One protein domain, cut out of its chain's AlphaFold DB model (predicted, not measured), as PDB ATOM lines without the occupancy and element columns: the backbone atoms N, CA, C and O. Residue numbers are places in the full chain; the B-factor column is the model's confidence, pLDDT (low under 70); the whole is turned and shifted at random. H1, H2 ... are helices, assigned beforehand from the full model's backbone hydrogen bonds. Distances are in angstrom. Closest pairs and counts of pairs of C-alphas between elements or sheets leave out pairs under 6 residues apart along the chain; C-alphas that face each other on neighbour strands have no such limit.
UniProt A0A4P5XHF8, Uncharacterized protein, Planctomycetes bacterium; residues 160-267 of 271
ATOM      1  N   ASP A 160     288.394 368.186 277.937       56.81
ATOM      2  CA  ASP A 160     288.608 367.455 276.679       56.81
ATOM      3  C   ASP A 160     289.804 366.493 276.775       56.81
ATOM      4  O   ASP A 160     289.798 365.409 276.187       56.81
ATOM      5  N   GLY A 161     290.819 366.862 277.567       61.66
ATOM      6  CA  GLY A 161     291.975 366.009 277.847       61.66
ATOM      7  C   GLY A 161     291.612 364.766 278.663       61.66
ATOM      8  O   GLY A 161     292.026 363.663 278.307       61.66
ATOM      9  N   VAL A 162     290.787 364.933 279.703       66.00
ATOM     10  CA  VAL A 162     290.306 363.823 280.547       66.00
ATOM     11  C   VAL A 162     289.448 362.861 279.722       66.00
ATOM     12  O   VAL A 162     289.727 361.665 279.688       66.00
ATOM     13  N   ARG A 163     288.505 363.382 278.923       73.50
ATOM     14  CA  ARG A 163     287.667 362.559 278.029       73.50
ATOM     15  C   ARG A 163     288.479 361.782 276.991       73.50
ATOM     16  O   ARG A 163     288.125 360.654 276.646       73.50
ATOM     17  N   SER A 164     289.564 362.365 276.481       76.56
ATOM     18  CA  SER A 164     290.459 361.689 275.535       76.56
ATOM     19  C   SER A 164     291.220 360.530 276.189       76.56
ATOM     20  O   SER A 164     291.314 359.444 275.611       76.56
ATOM     21  N   GLN A 165     291.717 360.737 277.410       80.38
ATOM     22  CA  GLN A 165     292.435 359.719 278.174       80.38
ATOM     23  C   GLN A 165     291.512 358.571 278.609       80.38
ATOM     24  O   GLN A 165     291.860 357.399 278.445       80.38
ATOM     25  N   ASP A 166     290.302 358.893 279.056       85.88
ATOM     26  CA  ASP A 166     289.295 357.904 279.435       85.88
ATOM     27  C   ASP A 166     288.864 357.050 278.234       85.88
ATOM     28  O   ASP A 166     288.819 355.819 278.315       85.88
ATOM     29  N   ARG A 167     288.653 357.675 277.065       86.44
ATOM     30  CA  ARG A 167     288.380 356.958 275.806       86.44
ATOM     31  C   ARG A 167     289.508 355.991 275.452       86.44
ATOM     32  O   ARG A 167     289.243 354.861 275.046       86.44
ATOM     33  N   PHE A 168     290.762 356.410 275.617       87.56
ATOM     34  CA  PHE A 168     291.913 355.555 275.345       87.56
ATOM     35  C   PHE A 168     291.922 354.301 276.234       87.56
ATOM     36  O   PHE A 168     292.066 353.190 275.716       87.56
ATOM     37  N   TYR A 169     291.714 354.446 277.546       90.50
ATOM     38  CA  TYR A 169     291.667 353.293 278.451       90.50
ATOM     39  C   TYR A 169     290.435 352.413 278.228       90.50
ATOM     40  O   TYR A 169     290.553 351.187 278.278       90.50
ATOM     41  N   ALA A 170     289.282 353.000 277.902       90.69
ATOM     42  CA  ALA A 170     288.071 352.252 277.567       90.69
ATOM     43  C   ALA A 170     288.286 351.333 276.355       90.69
ATOM     44  O   ALA A 170     287.879 350.170 276.362       90.69
ATOM     45  N   LEU A 171     289.010 351.807 275.336       91.25
ATOM     46  CA  LEU A 171     289.364 351.000 274.168       91.25
ATOM     47  C   LEU A 171     290.357 349.878 274.492       91.25
ATOM     48  O   LEU A 171     290.298 348.816 273.870       91.25
ATOM     49  N   GLN A 172     291.255 350.079 275.463       91.31
ATOM     50  CA  GLN A 172     292.129 349.000 275.932       91.31
ATOM     51  C   GLN A 172     291.348 347.912 276.669       91.31
ATOM     52  O   GLN A 172     291.600 346.730 276.430       91.31
ATOM     53  N   VAL A 173     290.381 348.298 277.511       92.38
ATOM     54  CA  VAL A 173     289.472 347.349 278.173       92.38
ATOM     55  C   VAL A 173     288.675 346.573 277.126       92.38
ATOM     56  O   VAL A 173     288.669 345.345 277.163       92.38
ATOM     57  N   LEU A 174     288.089 347.268 276.141       92.25
ATOM     58  CA  LEU A 174     287.376 346.638 275.027       92.25
ATOM     59  C   LEU A 174     288.260 345.619 274.304       92.25
ATOM     60  O   LEU A 174     287.856 344.477 274.110       92.25
ATOM     61  N   ARG A 175     289.485 346.004 273.930       91.38
ATOM     62  CA  ARG A 175     290.420 345.098 273.253       91.38
ATOM     63  C   ARG A 175     290.718 343.855 274.094       91.38
ATOM     64  O   ARG A 175     290.663 342.754 273.559       91.38
ATOM     65  N   ALA A 176     291.015 344.024 275.381       90.00
ATOM     66  CA  ALA A 176     291.333 342.911 276.271       90.00
ATOM     67  C   ALA A 176     290.148 341.939 276.433       90.00
ATOM     68  O   ALA A 176     290.344 340.729 276.329       90.00
ATOM     69  N   GLU A 177     288.919 342.443 276.594       91.38
ATOM     70  CA  GLU A 177     287.707 341.605 276.661       91.38
ATOM     71  C   GLU A 177     287.450 340.865 275.329       91.38
ATOM     72  O   GLU A 177     287.195 339.661 275.337       91.38
ATOM     73  N   LEU A 178     287.594 341.536 274.174       90.56
ATOM     74  CA  LEU A 178     287.424 340.914 272.844       90.56
ATOM     75  C   LEU A 178     288.494 339.851 272.523       90.56
ATOM     76  O   LEU A 178     288.273 338.971 271.686       90.56
ATOM     77  N   GLU A 179     289.670 339.943 273.146       91.19
ATOM     78  CA  GLU A 179     290.769 338.974 273.040       91.19
ATOM     79  C   GLU A 179     290.674 337.842 274.079       91.19
ATOM     80  O   GLU A 179     291.528 336.958 274.094       91.19
ATOM     81  N   GLY A 180     289.659 337.855 274.952       89.50
ATOM     82  CA  GLY A 180     289.494 336.869 276.024       89.50
ATOM     83  C   GLY A 180     290.415 337.086 277.230       89.50
ATOM     84  O   GLY A 180     290.399 336.292 278.171       89.50
ATOM     85  N   ARG A 181     291.183 338.182 277.264       91.88
ATOM     86  CA  ARG A 181     292.093 338.557 278.360       91.88
ATOM     87  C   ARG A 181     291.334 339.244 279.501       91.88
ATOM     88  O   ARG A 181     291.585 340.395 279.848       91.88
ATOM     89  N   SER A 182     290.392 338.513 280.095       88.12
ATOM     90  CA  SER A 182     289.467 339.047 281.111       88.12
ATOM     91  C   SER A 182     290.180 339.527 282.387       88.12
ATOM     92  O   SER A 182     289.737 340.488 283.011       88.12
ATOM     93  N   ALA A 183     291.295 338.890 282.769       87.12
ATOM     94  CA  ALA A 183     292.102 339.304 283.922       87.12
ATOM     95  C   ALA A 183     292.776 340.669 283.685       87.12
ATOM     96  O   ALA A 183     292.636 341.578 284.503       87.12
ATOM     97  N   ASP A 184     293.403 340.848 282.518       88.75
ATOM     98  CA  ASP A 184     294.006 342.124 282.116       88.75
ATOM     99  C   ASP A 184     292.951 343.236 282.040       88.75
ATOM    100  O   ASP A 184     293.179 344.359 282.496       88.75
ATOM    101  N   ALA A 185     291.771 342.925 281.493       89.31
ATOM    102  CA  ALA A 185     290.653 343.858 281.421       89.31
ATOM    103  C   ALA A 185     290.161 344.277 282.816       89.31
ATOM    104  O   ALA A 185     289.882 345.456 283.044       89.31
ATOM    105  N   ALA A 186     290.086 343.339 283.766       88.19
ATOM    106  CA  ALA A 186     289.734 343.633 285.152       88.19
ATOM    107  C   ALA A 186     290.782 344.534 285.827       88.19
ATOM    108  O   ALA A 186     290.420 345.489 286.513       88.19
ATOM    109  N   ASP A 187     292.073 344.301 285.586       89.44
ATOM    110  CA  ASP A 187     293.153 345.157 286.094       89.44
ATOM    111  C   ASP A 187     293.135 346.563 285.496       89.44
ATOM    112  O   ASP A 187     293.411 347.544 286.191       89.44
ATOM    113  N   LEU A 188     292.827 346.686 284.204       90.19
ATOM    114  CA  LEU A 188     292.670 347.982 283.545       90.19
ATOM    115  C   LEU A 188     291.474 348.754 284.105       90.19
ATOM    116  O   LEU A 188     291.598 349.953 284.355       90.19
ATOM    117  N   ARG A 189     290.353 348.070 284.360       92.44
ATOM    118  CA  ARG A 189     289.176 348.662 285.008       92.44
ATOM    119  C   ARG A 189     289.474 349.131 286.424       92.44
ATOM    120  O   ARG A 189     289.219 350.285 286.737       92.44
ATOM    121  N   ARG A 190     290.089 348.280 287.250       89.75
ATOM    122  CA  ARG A 190     290.445 348.631 288.635       89.75
ATOM    123  C   ARG A 190     291.338 349.867 288.723       89.75
ATOM    124  O   ARG A 190     291.170 350.665 289.634       89.75
ATOM    125  N   ARG A 191     292.279 350.026 287.786       89.81
ATOM    126  CA  ARG A 191     293.239 351.142 287.792       89.81
ATOM    127  C   ARG A 191     292.679 352.441 287.221       89.81
ATOM    128  O   ARG A 191     292.963 353.494 287.773       89.81
ATOM    129  N   ASN A 192     291.925 352.369 286.124       90.44
ATOM    130  CA  ASN A 192     291.524 353.563 285.365       90.44
ATOM    131  C   ASN A 192     290.051 353.948 285.561       90.44
ATOM    132  O   ASN A 192     289.670 355.066 285.254       90.44
ATOM    133  N   PHE A 193     289.228 353.037 286.084       91.38
ATOM    134  CA  PHE A 193     287.777 353.194 286.213       91.38
ATOM    135  C   PHE A 193     287.290 352.748 287.600       91.38
ATOM    136  O   PHE A 193     286.251 352.106 287.726       91.38
ATOM    137  N   ALA A 194     288.046 353.067 288.657       86.44
ATOM    138  CA  ALA A 194     287.747 352.624 290.024       86.44
ATOM    139  C   ALA A 194     286.376 353.101 290.542       86.44
ATOM    140  O   ALA A 194     285.734 352.403 291.322       86.44
ATOM    141  N   SER A 195     285.928 354.280 290.104       85.81
ATOM    142  CA  SER A 195     284.636 354.874 290.471       85.81
ATOM    143  C   SER A 195     283.506 354.549 289.493       85.81
ATOM    144  O   SER A 195     282.376 354.980 289.710       85.81
ATOM    145  N   TRP A 196     283.795 353.843 288.401       88.38
ATOM    146  CA  TRP A 196     282.797 353.535 287.386       88.38
ATOM    147  C   TRP A 196     281.917 352.366 287.833       88.38
ATOM    148  O   TRP A 196     282.413 351.360 288.342       88.38
ATOM    149  N   GLN A 197     280.610 352.494 287.611       83.31
ATOM    150  CA  GLN A 197     279.620 351.465 287.910       83.31
ATOM    151  C   GLN A 197     278.732 351.261 286.679       83.31
ATOM    152  O   GLN A 197     278.303 352.252 286.082       83.31
ATOM    153  N   PRO A 198     278.438 350.011 286.285       82.88
ATOM    154  CA  PRO A 198     277.519 349.754 285.191       82.88
ATOM    155  C   PRO A 198     276.109 350.220 285.566       82.88
ATOM    156  O   PRO A 198     275.628 349.984 286.675       82.88
ATOM    157  N   GLU A 199     275.429 350.862 284.622       82.31
ATOM    158  CA  GLU A 199     274.028 351.238 284.794       82.31
ATOM    159  C   GLU A 199     273.140 349.985 284.854       82.31
ATOM    160  O   GLU A 199     273.402 348.984 284.176       82.31
ATOM    161  N   ALA A 200     272.078 350.033 285.657       81.69
ATOM    162  CA  ALA A 200     271.151 348.918 285.789       81.69
ATOM    163  C   ALA A 200     270.430 348.633 284.462       81.69
ATOM    164  O   ALA A 200     269.968 349.537 283.765       81.69
ATOM    165  N   TRP A 201     270.298 347.351 284.125       79.31
ATOM    166  CA  TRP A 201     269.565 346.931 282.936       79.31
ATOM    167  C   TRP A 201     268.050 347.061 283.140       79.31
ATOM    168  O   TRP A 201     267.540 346.654 284.189       79.31
ATOM    169  N   PRO A 202     267.301 347.557 282.139       81.19
ATOM    170  CA  PRO A 202     265.845 347.486 282.145       81.19
ATOM    171  C   PRO A 202     265.362 346.038 282.258       81.19
ATOM    172  O   PRO A 202     266.011 345.121 281.750       81.19
ATOM    173  N   LYS A 203     264.196 345.837 282.888       76.88
ATOM    174  CA  LYS A 203     263.576 344.505 283.018       76.88
ATOM    175  C   LYS A 203     263.358 343.844 281.650       76.88
ATOM    176  O   LYS A 203     263.625 342.655 281.508       76.88
ATOM    177  N   ASP A 204     262.991 344.636 280.640       79.50
ATOM    178  CA  ASP A 204     262.853 344.188 279.252       79.50
ATOM    179  C   ASP A 204     264.121 344.492 278.444       79.50
ATOM    180  O   ASP A 204     264.361 345.617 278.002       79.50
ATOM    181  N   GLN A 205     264.945 343.464 278.232       76.56
ATOM    182  CA  GLN A 205     266.245 343.606 277.566       76.56
ATOM    183  C   GLN A 205     266.141 343.660 276.035       76.56
ATOM    184  O   GLN A 205     266.950 344.322 275.392       76.56
ATOM    185  N   LEU A 206     265.142 343.008 275.433       76.44
ATOM    186  CA  LEU A 206     264.968 342.937 273.972       76.44
ATOM    187  C   LEU A 206     264.977 344.314 273.271       76.44
ATOM    188  O   LEU A 206     265.831 344.519 272.405       76.44
ATOM    189  N   PRO A 207     264.150 345.303 273.671       81.06
ATOM    190  CA  PRO A 207     264.167 346.629 273.045       81.06
ATOM    191  C   PRO A 207     265.450 347.425 273.335       81.06
ATOM    192  O   PRO A 207     265.744 348.419 272.667       81.06
ATOM    193  N   VAL A 208     266.223 347.038 274.353       83.00
ATOM    194  CA  VAL A 208     267.542 347.624 274.632       83.00
ATOM    195  C   VAL A 208     268.578 347.052 273.669       83.00
ATOM    196  O   VAL A 208     269.369 347.808 273.121       83.00
ATOM    197  N   LEU A 209     268.541 345.745 273.400       81.88
ATOM    198  CA  LEU A 209     269.442 345.084 272.452       81.88
ATOM    199  C   LEU A 209     269.283 345.615 271.019       81.88
ATOM    200  O   LEU A 209     270.281 345.805 270.319       81.88
ATOM    201  N   ASP A 210     268.052 345.905 270.593       83.31
ATOM    202  CA  ASP A 210     267.801 346.536 269.292       83.31
ATOM    203  C   ASP A 210     268.405 347.939 269.215       83.31
ATOM    204  O   ASP A 210     269.115 348.260 268.257       83.31
ATOM    205  N   ARG A 211     268.227 348.742 270.269       85.31
ATOM    206  CA  ARG A 211     268.841 350.074 270.370       85.31
ATOM    207  C   ARG A 211     270.365 350.017 270.401       85.31
ATOM    208  O   ARG A 211     271.006 350.776 269.685       85.31
ATOM    209  N   LEU A 212     270.950 349.083 271.150       87.25
ATOM    210  CA  LEU A 212     272.400 348.866 271.183       87.25
ATOM    211  C   LEU A 212     272.948 348.555 269.786       87.25
ATOM    212  O   LEU A 212     273.985 349.084 269.392       87.25
ATOM    213  N   THR A 213     272.233 347.724 269.023       85.19
ATOM    214  CA  THR A 213     272.621 347.367 267.651       85.19
ATOM    215  C   THR A 213     272.551 348.586 266.724       85.19
ATOM    216  O   THR A 213     273.492 348.832 265.967       85.19
ATOM    217  N   ALA A 214     271.480 349.382 266.815       86.62
ATOM    218  CA  ALA A 214     271.324 350.614 266.041       86.62
ATOM    219  C   ALA A 214     272.407 351.654 266.383       86.62
ATOM    220  O   ALA A 214     273.049 352.195 265.483       86.62
ATOM    221  N   ASN A 215     272.681 351.865 267.672       89.44
ATOM    222  CA  ASN A 215     273.713 352.792 268.139       89.44
ATOM    223  C   ASN A 215     275.116 352.353 267.698       89.44
ATOM    224  O   ASN A 215     275.943 353.186 267.328       89.44
ATOM    225  N   LEU A 216     275.391 351.046 267.674       88.12
ATOM    226  CA  LEU A 216     276.671 350.526 267.197       88.12
ATOM    227  C   LEU A 216     276.838 350.688 265.676       88.12
ATOM    228  O   LEU A 216     277.930 351.015 265.211       88.12
ATOM    229  N   LEU A 217     275.762 350.517 264.902       86.62
ATOM    230  CA  LEU A 217     275.756 350.814 263.464       86.62
ATOM    231  C   LEU A 217     275.990 352.301 263.193       86.62
ATOM    232  O   LEU A 217     276.806 352.646 262.336       86.62
ATOM    233  N   GLN A 218     275.327 353.176 263.950       87.94
ATOM    234  CA  GLN A 218     275.541 354.616 263.858       87.94
ATOM    235  C   GLN A 218     276.990 354.981 264.186       87.94
ATOM    236  O   GLN A 218     277.607 355.735 263.439       87.94
ATOM    237  N   TRP A 219     277.559 354.395 265.243       87.50
ATOM    238  CA  TRP A 219     278.953 354.621 265.618       87.50
ATOM    239  C   TRP A 219     279.927 354.184 264.511       87.50
ATOM    240  O   TRP A 219     280.879 354.899 264.201       87.50
ATOM    241  N   LEU A 220     279.674 353.055 263.842       86.81
ATOM    242  CA  LEU A 220     280.479 352.627 262.691       86.81
ATOM    243  C   LEU A 220     280.348 353.561 261.476       86.81
ATOM    244  O   LEU A 220     281.316 353.715 260.723       86.81
ATOM    245  N   ALA A 221     279.180 354.183 261.301       86.12
ATOM    246  CA  ALA A 221     278.897 355.136 260.230       86.12
ATOM    247  C   ALA A 221     279.485 356.539 260.476       86.12
ATOM    248  O   ALA A 221     279.525 357.356 259.552       86.12
ATOM    249  N   GLU A 222     279.973 356.837 261.685       87.00
ATOM    250  CA  GLU A 222     280.615 358.117 261.985       87.00
ATOM    251  C   GLU A 222     281.861 358.333 261.111       87.00
ATOM    252  O   GLU A 222     282.800 357.528 261.088       87.00
ATOM    253  N   ARG A 223     281.885 359.467 260.396       67.62
ATOM    254  CA  ARG A 223     282.993 359.844 259.501       67.62
ATOM    255  C   ARG A 223     284.321 360.037 260.234       67.62
ATOM    256  O   ARG A 223     285.365 359.790 259.642       67.62
ATOM    257  N   GLU A 224     284.281 360.443 261.500       76.94
ATOM    258  CA  GLU A 224     285.466 360.754 262.310       76.94
ATOM    259  C   GLU A 224     285.932 359.587 263.192       76.94
ATOM    260  O   GLU A 224     286.733 359.780 264.109       76.94
ATOM    261  N   LEU A 225     285.454 358.361 262.945       80.50
ATOM    262  CA  LEU A 225     285.901 357.209 263.721       80.50
ATOM    263  C   LEU A 225     287.392 356.926 263.452       80.50
ATOM    264  O   LEU A 225     287.755 356.633 262.307       80.50
ATOM    265  N   PRO A 226     288.269 356.954 264.474       83.94
ATOM    266  CA  PRO A 226     289.691 356.711 264.279       83.94
ATOM    267  C   PRO A 226     289.960 355.328 263.676       83.94
ATOM    268  O   PRO A 226     289.328 354.334 264.042       83.94
ATOM    269  N   ALA A 227     290.962 355.242 262.796       80.19
ATOM    270  CA  ALA A 227     291.333 353.998 262.113       80.19
ATOM    271  C   ALA A 227     291.690 352.850 263.082       80.19
ATOM    272  O   ALA A 227     291.532 351.680 262.748       80.19
ATOM    273  N   THR A 228     292.136 353.177 264.296       81.44
ATOM    274  CA  THR A 228     292.441 352.215 265.364       81.44
ATOM    275  C   THR A 228     291.204 351.683 266.089       81.44
ATOM    276  O   THR A 228     291.269 350.612 266.689       81.44
ATOM    277  N   GLU A 229     290.092 352.420 266.060       85.62
ATOM    278  CA  GLU A 229     288.850 352.085 266.767       85.62
ATOM    279  C   GLU A 229     287.902 351.266 265.904       85.62
ATOM    280  O   GLU A 229     287.330 350.287 266.381       85.62
ATOM    281  N   ARG A 230     287.788 351.621 264.619       87.31
ATOM    282  CA  ARG A 230     286.923 350.930 263.658       87.31
ATOM    283  C   ARG A 230     287.037 349.394 263.711       87.31
ATOM    284  O   ARG A 230     285.995 348.766 263.873       87.31
ATOM    285  N   PRO A 231     288.229 348.759 263.677       89.94
ATOM    286  CA  PRO A 231     288.312 347.296 263.745       89.94
ATOM    287  C   PRO A 231     287.818 346.714 265.079       89.94
ATOM    288  O   PRO A 231     287.267 345.614 265.093       89.94
ATOM    289  N   LEU A 232     287.977 347.434 266.197       89.94
ATOM    290  CA  LEU A 232     287.489 346.984 267.505       89.94
ATOM    291  C   LEU A 232     285.963 347.048 267.572       89.94
ATOM    292  O   LEU A 232     285.335 346.092 268.021       89.94
ATOM    293  N   VAL A 233     285.368 348.136 267.080       89.88
ATOM    294  CA  VAL A 233     283.908 348.300 267.043       89.88
ATOM    295  C   VAL A 233     283.273 347.295 266.075       89.88
ATOM    296  O   VAL A 233     282.265 346.678 266.412       89.88
ATOM    297  N   THR A 234     283.889 347.035 264.916       90.62
ATOM    298  CA  THR A 234     283.429 345.990 263.982       90.62
ATOM    299  C   THR A 234     283.505 344.596 264.609       90.62
ATOM    300  O   THR A 234     282.585 343.794 264.461       90.62
ATOM    301  N   ARG A 235     284.568 344.291 265.363       91.75
ATOM    302  CA  ARG A 235     284.674 343.009 266.076       91.75
ATOM    303  C   ARG A 235     283.634 342.888 267.193       91.75
ATOM    304  O   ARG A 235     283.028 341.828 267.334       91.75
ATOM    305  N   LEU A 236     283.388 343.970 267.932       91.62
ATOM    306  CA  LEU A 236     282.316 344.037 268.927       91.62
ATOM    307  C   LEU A 236     280.945 343.791 268.280       91.62
ATOM    308  O   LEU A 236     280.160 343.024 268.827       91.62
ATOM    309  N   GLN A 237     280.684 344.353 267.092       90.75
ATOM    310  CA  GLN A 237     279.469 344.075 266.318       90.75
ATOM    311  C   GLN A 237     279.286 342.579 266.070       90.75
ATOM    312  O   GLN A 237     278.236 342.022 266.384       90.75
ATOM    313  N   GLY A 238     280.316 341.931 265.515       89.56
ATOM    314  CA  GLY A 238     280.273 340.508 265.195       89.56
ATOM    315  C   GLY A 238     280.023 339.658 266.437       89.56
ATOM    316  O   GLY A 238     279.189 338.753 266.410       89.56
ATOM    317  N   GLN A 239     280.677 339.996 267.551       90.31
ATOM    318  CA  GLN A 239     280.484 339.298 268.819       90.31
ATOM    319  C   GLN A 239     279.074 339.498 269.387       90.31
ATOM    320  O   GLN A 239     278.457 338.526 269.815       90.31
ATOM    321  N   LEU A 240     278.527 340.716 269.353       89.31
ATOM    322  CA  LEU A 240     277.169 340.981 269.833       89.31
ATOM    323  C   LEU A 240     276.108 340.288 268.972       89.31
ATOM    324  O   LEU A 240     275.175 339.712 269.525       89.31
ATOM    325  N   LEU A 241     276.265 340.278 267.644       88.50
ATOM    326  CA  LEU A 241     275.370 339.547 266.741       88.50
ATOM    327  C   LEU A 241     275.426 338.036 266.999       88.50
ATOM    328  O   LEU A 241     274.388 337.389 267.106       88.50
ATOM    329  N   PHE A 242     276.630 337.484 267.178       89.44
ATOM    330  CA  PHE A 242     276.807 336.078 267.536       89.44
ATOM    331  C   PHE A 242     276.152 335.743 268.886       89.44
ATOM    332  O   PHE A 242     275.449 334.740 269.004       89.44
ATOM    333  N   MET A 243     276.347 336.585 269.905       87.75
ATOM    334  CA  MET A 243     275.762 336.381 271.233       87.75
ATOM    335  C   MET A 243     274.247 336.554 271.227       87.75
ATOM    336  O   MET A 243     273.559 335.816 271.920       87.75
ATOM    337  N   ARG A 244     273.703 337.457 270.411       85.94
ATOM    338  CA  ARG A 244     272.254 337.634 270.273       85.94
ATOM    339  C   ARG A 244     271.574 336.359 269.773       85.94
ATOM    340  O   ARG A 244     270.509 336.021 270.276       85.94
ATOM    341  N   SER A 245     272.204 335.647 268.840       87.00
ATOM    342  CA  SER A 245     271.665 334.402 268.284       87.00
ATOM    343  C   SER A 245     271.861 333.188 269.196       87.00
ATOM    344  O   SER A 245     271.013 332.304 269.206       87.00
ATOM    345  N   ASN A 246     272.963 333.127 269.953       89.50
ATOM    346  CA  ASN A 246     273.335 331.921 270.709       89.50
ATOM    347  C   ASN A 246     273.120 332.027 272.226       89.50
ATOM    348  O   ASN A 246     272.918 331.020 272.899       89.50
ATOM    349  N   SER A 247     273.252 333.218 272.808       87.69
ATOM    350  CA  SER A 247     273.269 333.434 274.263       87.69
ATOM    351  C   SER A 247     272.970 334.903 274.616       87.69
ATOM    352  O   SER A 247     273.858 335.617 275.096       87.69
ATOM    353  N   PRO A 248     271.730 335.390 274.408       82.50
ATOM    354  CA  PRO A 248     271.392 336.804 274.603       82.50
ATOM    355  C   PRO A 248     271.608 337.273 276.051       82.50
ATOM    356  O   PRO A 248     272.027 338.406 276.273       82.50
ATOM    357  N   ALA A 249     271.439 336.379 277.031       84.88
ATOM    358  CA  ALA A 249     271.685 336.656 278.449       84.88
ATOM    359  C   ALA A 249     273.141 337.058 278.763       84.88
ATOM    360  O   ALA A 249     273.395 337.712 279.770       84.88
ATOM    361  N   MET A 250     274.105 336.706 277.902       86.88
ATOM    362  CA  MET A 250     275.525 337.016 278.108       86.88
ATOM    363  C   MET A 250     275.922 338.416 277.623       86.88
ATOM    364  O   MET A 250     277.018 338.884 277.941       86.88
ATOM    365  N   ILE A 251     275.054 339.100 276.871       87.75
ATOM    366  CA  ILE A 251     275.336 340.443 276.344       87.75
ATOM    367  C   ILE A 251     275.438 341.455 277.486       87.75
ATOM    368  O   ILE A 251     276.361 342.271 277.506       87.75
ATOM    369  N   ALA A 252     274.526 341.370 278.456       86.88
ATOM    370  CA  ALA A 252     274.502 342.284 279.587       86.88
ATOM    371  C   ALA A 252     275.791 342.218 280.432       86.88
ATOM    372  O   ALA A 252     276.492 343.231 280.512       86.88
ATOM    373  N   PRO A 253     276.219 341.029 280.906       89.19
ATOM    374  CA  PRO A 253     277.496 340.863 281.597       89.19
ATOM    375  C   PRO A 253     278.726 341.284 280.788       89.19
ATOM    376  O   PRO A 253     279.747 341.651 281.365       89.19
ATOM    377  N   LEU A 254     278.704 341.177 279.455       89.31
ATOM    378  CA  LEU A 254     279.818 341.642 278.623       89.31
ATOM    379  C   LEU A 254     279.909 343.170 278.631       89.31
ATOM    380  O   LEU A 254     280.982 343.719 278.867       89.31
ATOM    381  N   LEU A 255     278.789 343.850 278.402       89.25
ATOM    382  CA  LEU A 255     278.755 345.310 278.349       89.25
ATOM    383  C   LEU A 255     278.981 345.941 279.728       89.25
ATOM    384  O   LEU A 255     279.659 346.961 279.810       89.25
ATOM    385  N   ASP A 256     278.538 345.302 280.811       89.94
ATOM    386  CA  ASP A 256     278.832 345.741 282.188       89.94
ATOM    387  C   ASP A 256     280.329 345.690 282.532       89.94
ATOM    388  O   ASP A 256     280.770 346.239 283.539       89.94
ATOM    389  N   ARG A 257     281.146 345.048 281.690       90.75
ATOM    390  CA  ARG A 257     282.608 345.015 281.817       90.75
ATOM    391  C   ARG A 257     283.320 346.021 280.913       90.75
ATOM    392  O   ARG A 257     284.548 346.045 280.904       90.75
ATOM    393  N   MET A 258     282.590 346.853 280.168       91.25
ATOM    394  CA  MET A 258     283.152 347.790 279.191       91.25
ATOM    395  C   MET A 258     282.757 349.239 279.528       91.25
ATOM    396  O   MET A 258     281.739 349.728 279.023       91.25
ATOM    397  N   PRO A 259     283.551 349.950 280.352       87.00
ATOM    398  CA  PRO A 259     283.308 351.352 280.689       87.00
ATOM    399  C   PRO A 259     283.289 352.224 279.439       87.00
ATOM    400  O   PRO A 259     284.051 351.957 278.507       87.00
ATOM    401  N   ILE A 260     282.452 353.266 279.427       85.06
ATOM    402  CA  ILE A 260     282.298 354.268 278.348       85.06
ATOM    403  C   ILE A 260     281.751 353.704 277.029       85.06
ATOM    404  O   ILE A 260     280.886 354.314 276.407       85.06
ATOM    405  N   VAL A 261     282.199 352.527 276.593       85.44
ATOM    406  CA  VAL A 261     281.649 351.802 275.442       85.44
ATOM    407  C   VAL A 261     280.197 351.423 275.724       85.44
ATOM    408  O   VAL A 261     279.333 351.669 274.889       85.44
ATOM    409  N   SER A 262     279.909 350.872 276.907       85.56
ATOM    410  CA  SER A 262     278.538 350.544 277.311       85.56
ATOM    411  C   SER A 262     277.657 351.785 277.426       85.56
ATOM    412  O   SER A 262     276.554 351.774 276.895       85.56
ATOM    413  N   GLU A 263     278.152 352.866 278.025       85.75
ATOM    414  CA  GLU A 263     277.431 354.141 278.128       85.75
ATOM    415  C   GLU A 263     277.119 354.719 276.754       85.75
ATOM    416  O   GLU A 263     275.978 355.067 276.476       85.75
ATOM    417  N   ARG A 264     278.105 354.756 275.853       85.50
ATOM    418  CA  ARG A 264     277.912 355.250 274.488       85.50
ATOM    419  C   ARG A 264     276.885 354.426 273.725       85.50
ATOM    420  O   ARG A 264     276.082 354.980 272.982       85.50
ATOM    421  N   LEU A 265     276.914 353.107 273.892       84.94
ATOM    422  CA  LEU A 265     275.953 352.226 273.240       84.94
ATOM    423  C   LEU A 265     274.560 352.331 273.865       84.94
ATOM    424  O   LEU A 265     273.576 352.174 273.149       84.94
ATOM    425  N   ARG A 266     274.457 352.607 275.167       80.38
ATOM    426  CA  ARG A 266     273.180 352.776 275.880       80.38
ATOM    427  C   ARG A 266     272.606 354.182 275.785       80.38
ATOM    428  O   ARG A 266     271.409 354.339 276.010       80.38
ATOM    429  N   ALA A 267     273.429 355.174 275.449       78.12
ATOM    430  CA  ALA A 267     273.012 356.557 275.322       78.12
ATOM    431  C   ALA A 267     271.783 356.630 274.413       78.12
ATOM    432  O   ALA A 267     271.791 356.146 273.276       78.12
TER     433      ALA A 267
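Overview. This is residues 160 to 267 of the 271 residues of an uncharacterized protein of Planctomycetes bacterium (UniProt A0A4P5XHF8). Two helical hairpins, H1 with H2 and H3 with H4, meet where the last part of H1 touches the early part of H4, and the short helix H6 fills the space between H1 and H3, nearest to the mean of the C-alphas. H5 folds back along the far part of H4, and the long link of residues 193 to 205 crosses from the H1 and H2 hairpin to the start of H3. The printed part has 108 residues with six named helices, H1 to H6 in that order, and no named strand; the class is all helix. It is compact, with a radius of gyration of the C-alphas of 13.4 A, and rounded, spanning 35 by 31 by 24 A.

Arrangement. H1, residues 160 to 178, forms a hairpin with H2, residues 182 to 192; they touch at a shallow tilt of 14 degrees, opposite ways, their closest C-alphas being those of Val 173 and Ala 185, 4.9 A apart. H3, residues 206 to 221, is apart from H1 and H2. H4, residues 230 to 246, forms a hairpin with H3 at a shallow tilt of 23 degrees; their closest C-alphas, of Leu 220 and Arg 230, are 6.7 A apart. H4 touches H1 at a steep tilt of 47 degrees, with residues 232 to 236 alone; the closest C-alphas are those of Arg 175 and Leu 232, 6.7 A apart. H1 and H4 are the hubs, touching three helices each. H5, residues 248 to 255, forms a hairpin with H4 at a shallow tilt of 30 degrees, the closest C-alphas being those of Met 243 and Ile 251, 6.5 A apart. H5 and H1 are near each other. H6, residues 261 to 266, touches H3 at a steep tilt of 59 degrees, with the C-alphas of Leu 212 and Leu 265 closest at 5.3 A. H6 and H1 only just touch, with 3 pairs of C-alphas within 8 A, the closest those of Ala 170 and Val 261 at 6.8 A. The O i to N i+4 pairs are within hydrogen-bond range throughout H1, H2, H3, H4 and H6, but in 2 of 4 in H5.

Along the chain. H1 begins at C-alpha 160, (288.608, 367.455, 276.679), and measures 26.8 A; H2 measures 15.3 A, H3 23.1 A and H4 24.4 A. H5 measures 11.9 A and H6 8.5 A, ending at C-alpha 266, (273.180, 352.776, 275.880).

Size, cuts and confidence. The C-alphas of Gly 161 and Asn 246, the two farthest apart, are 39.5 A apart. The printed part has no cut, and the link from H2 to H3 is long. Mean pLDDT of the printed part is 85.7; residues 160 to 162 and 223 are under 70.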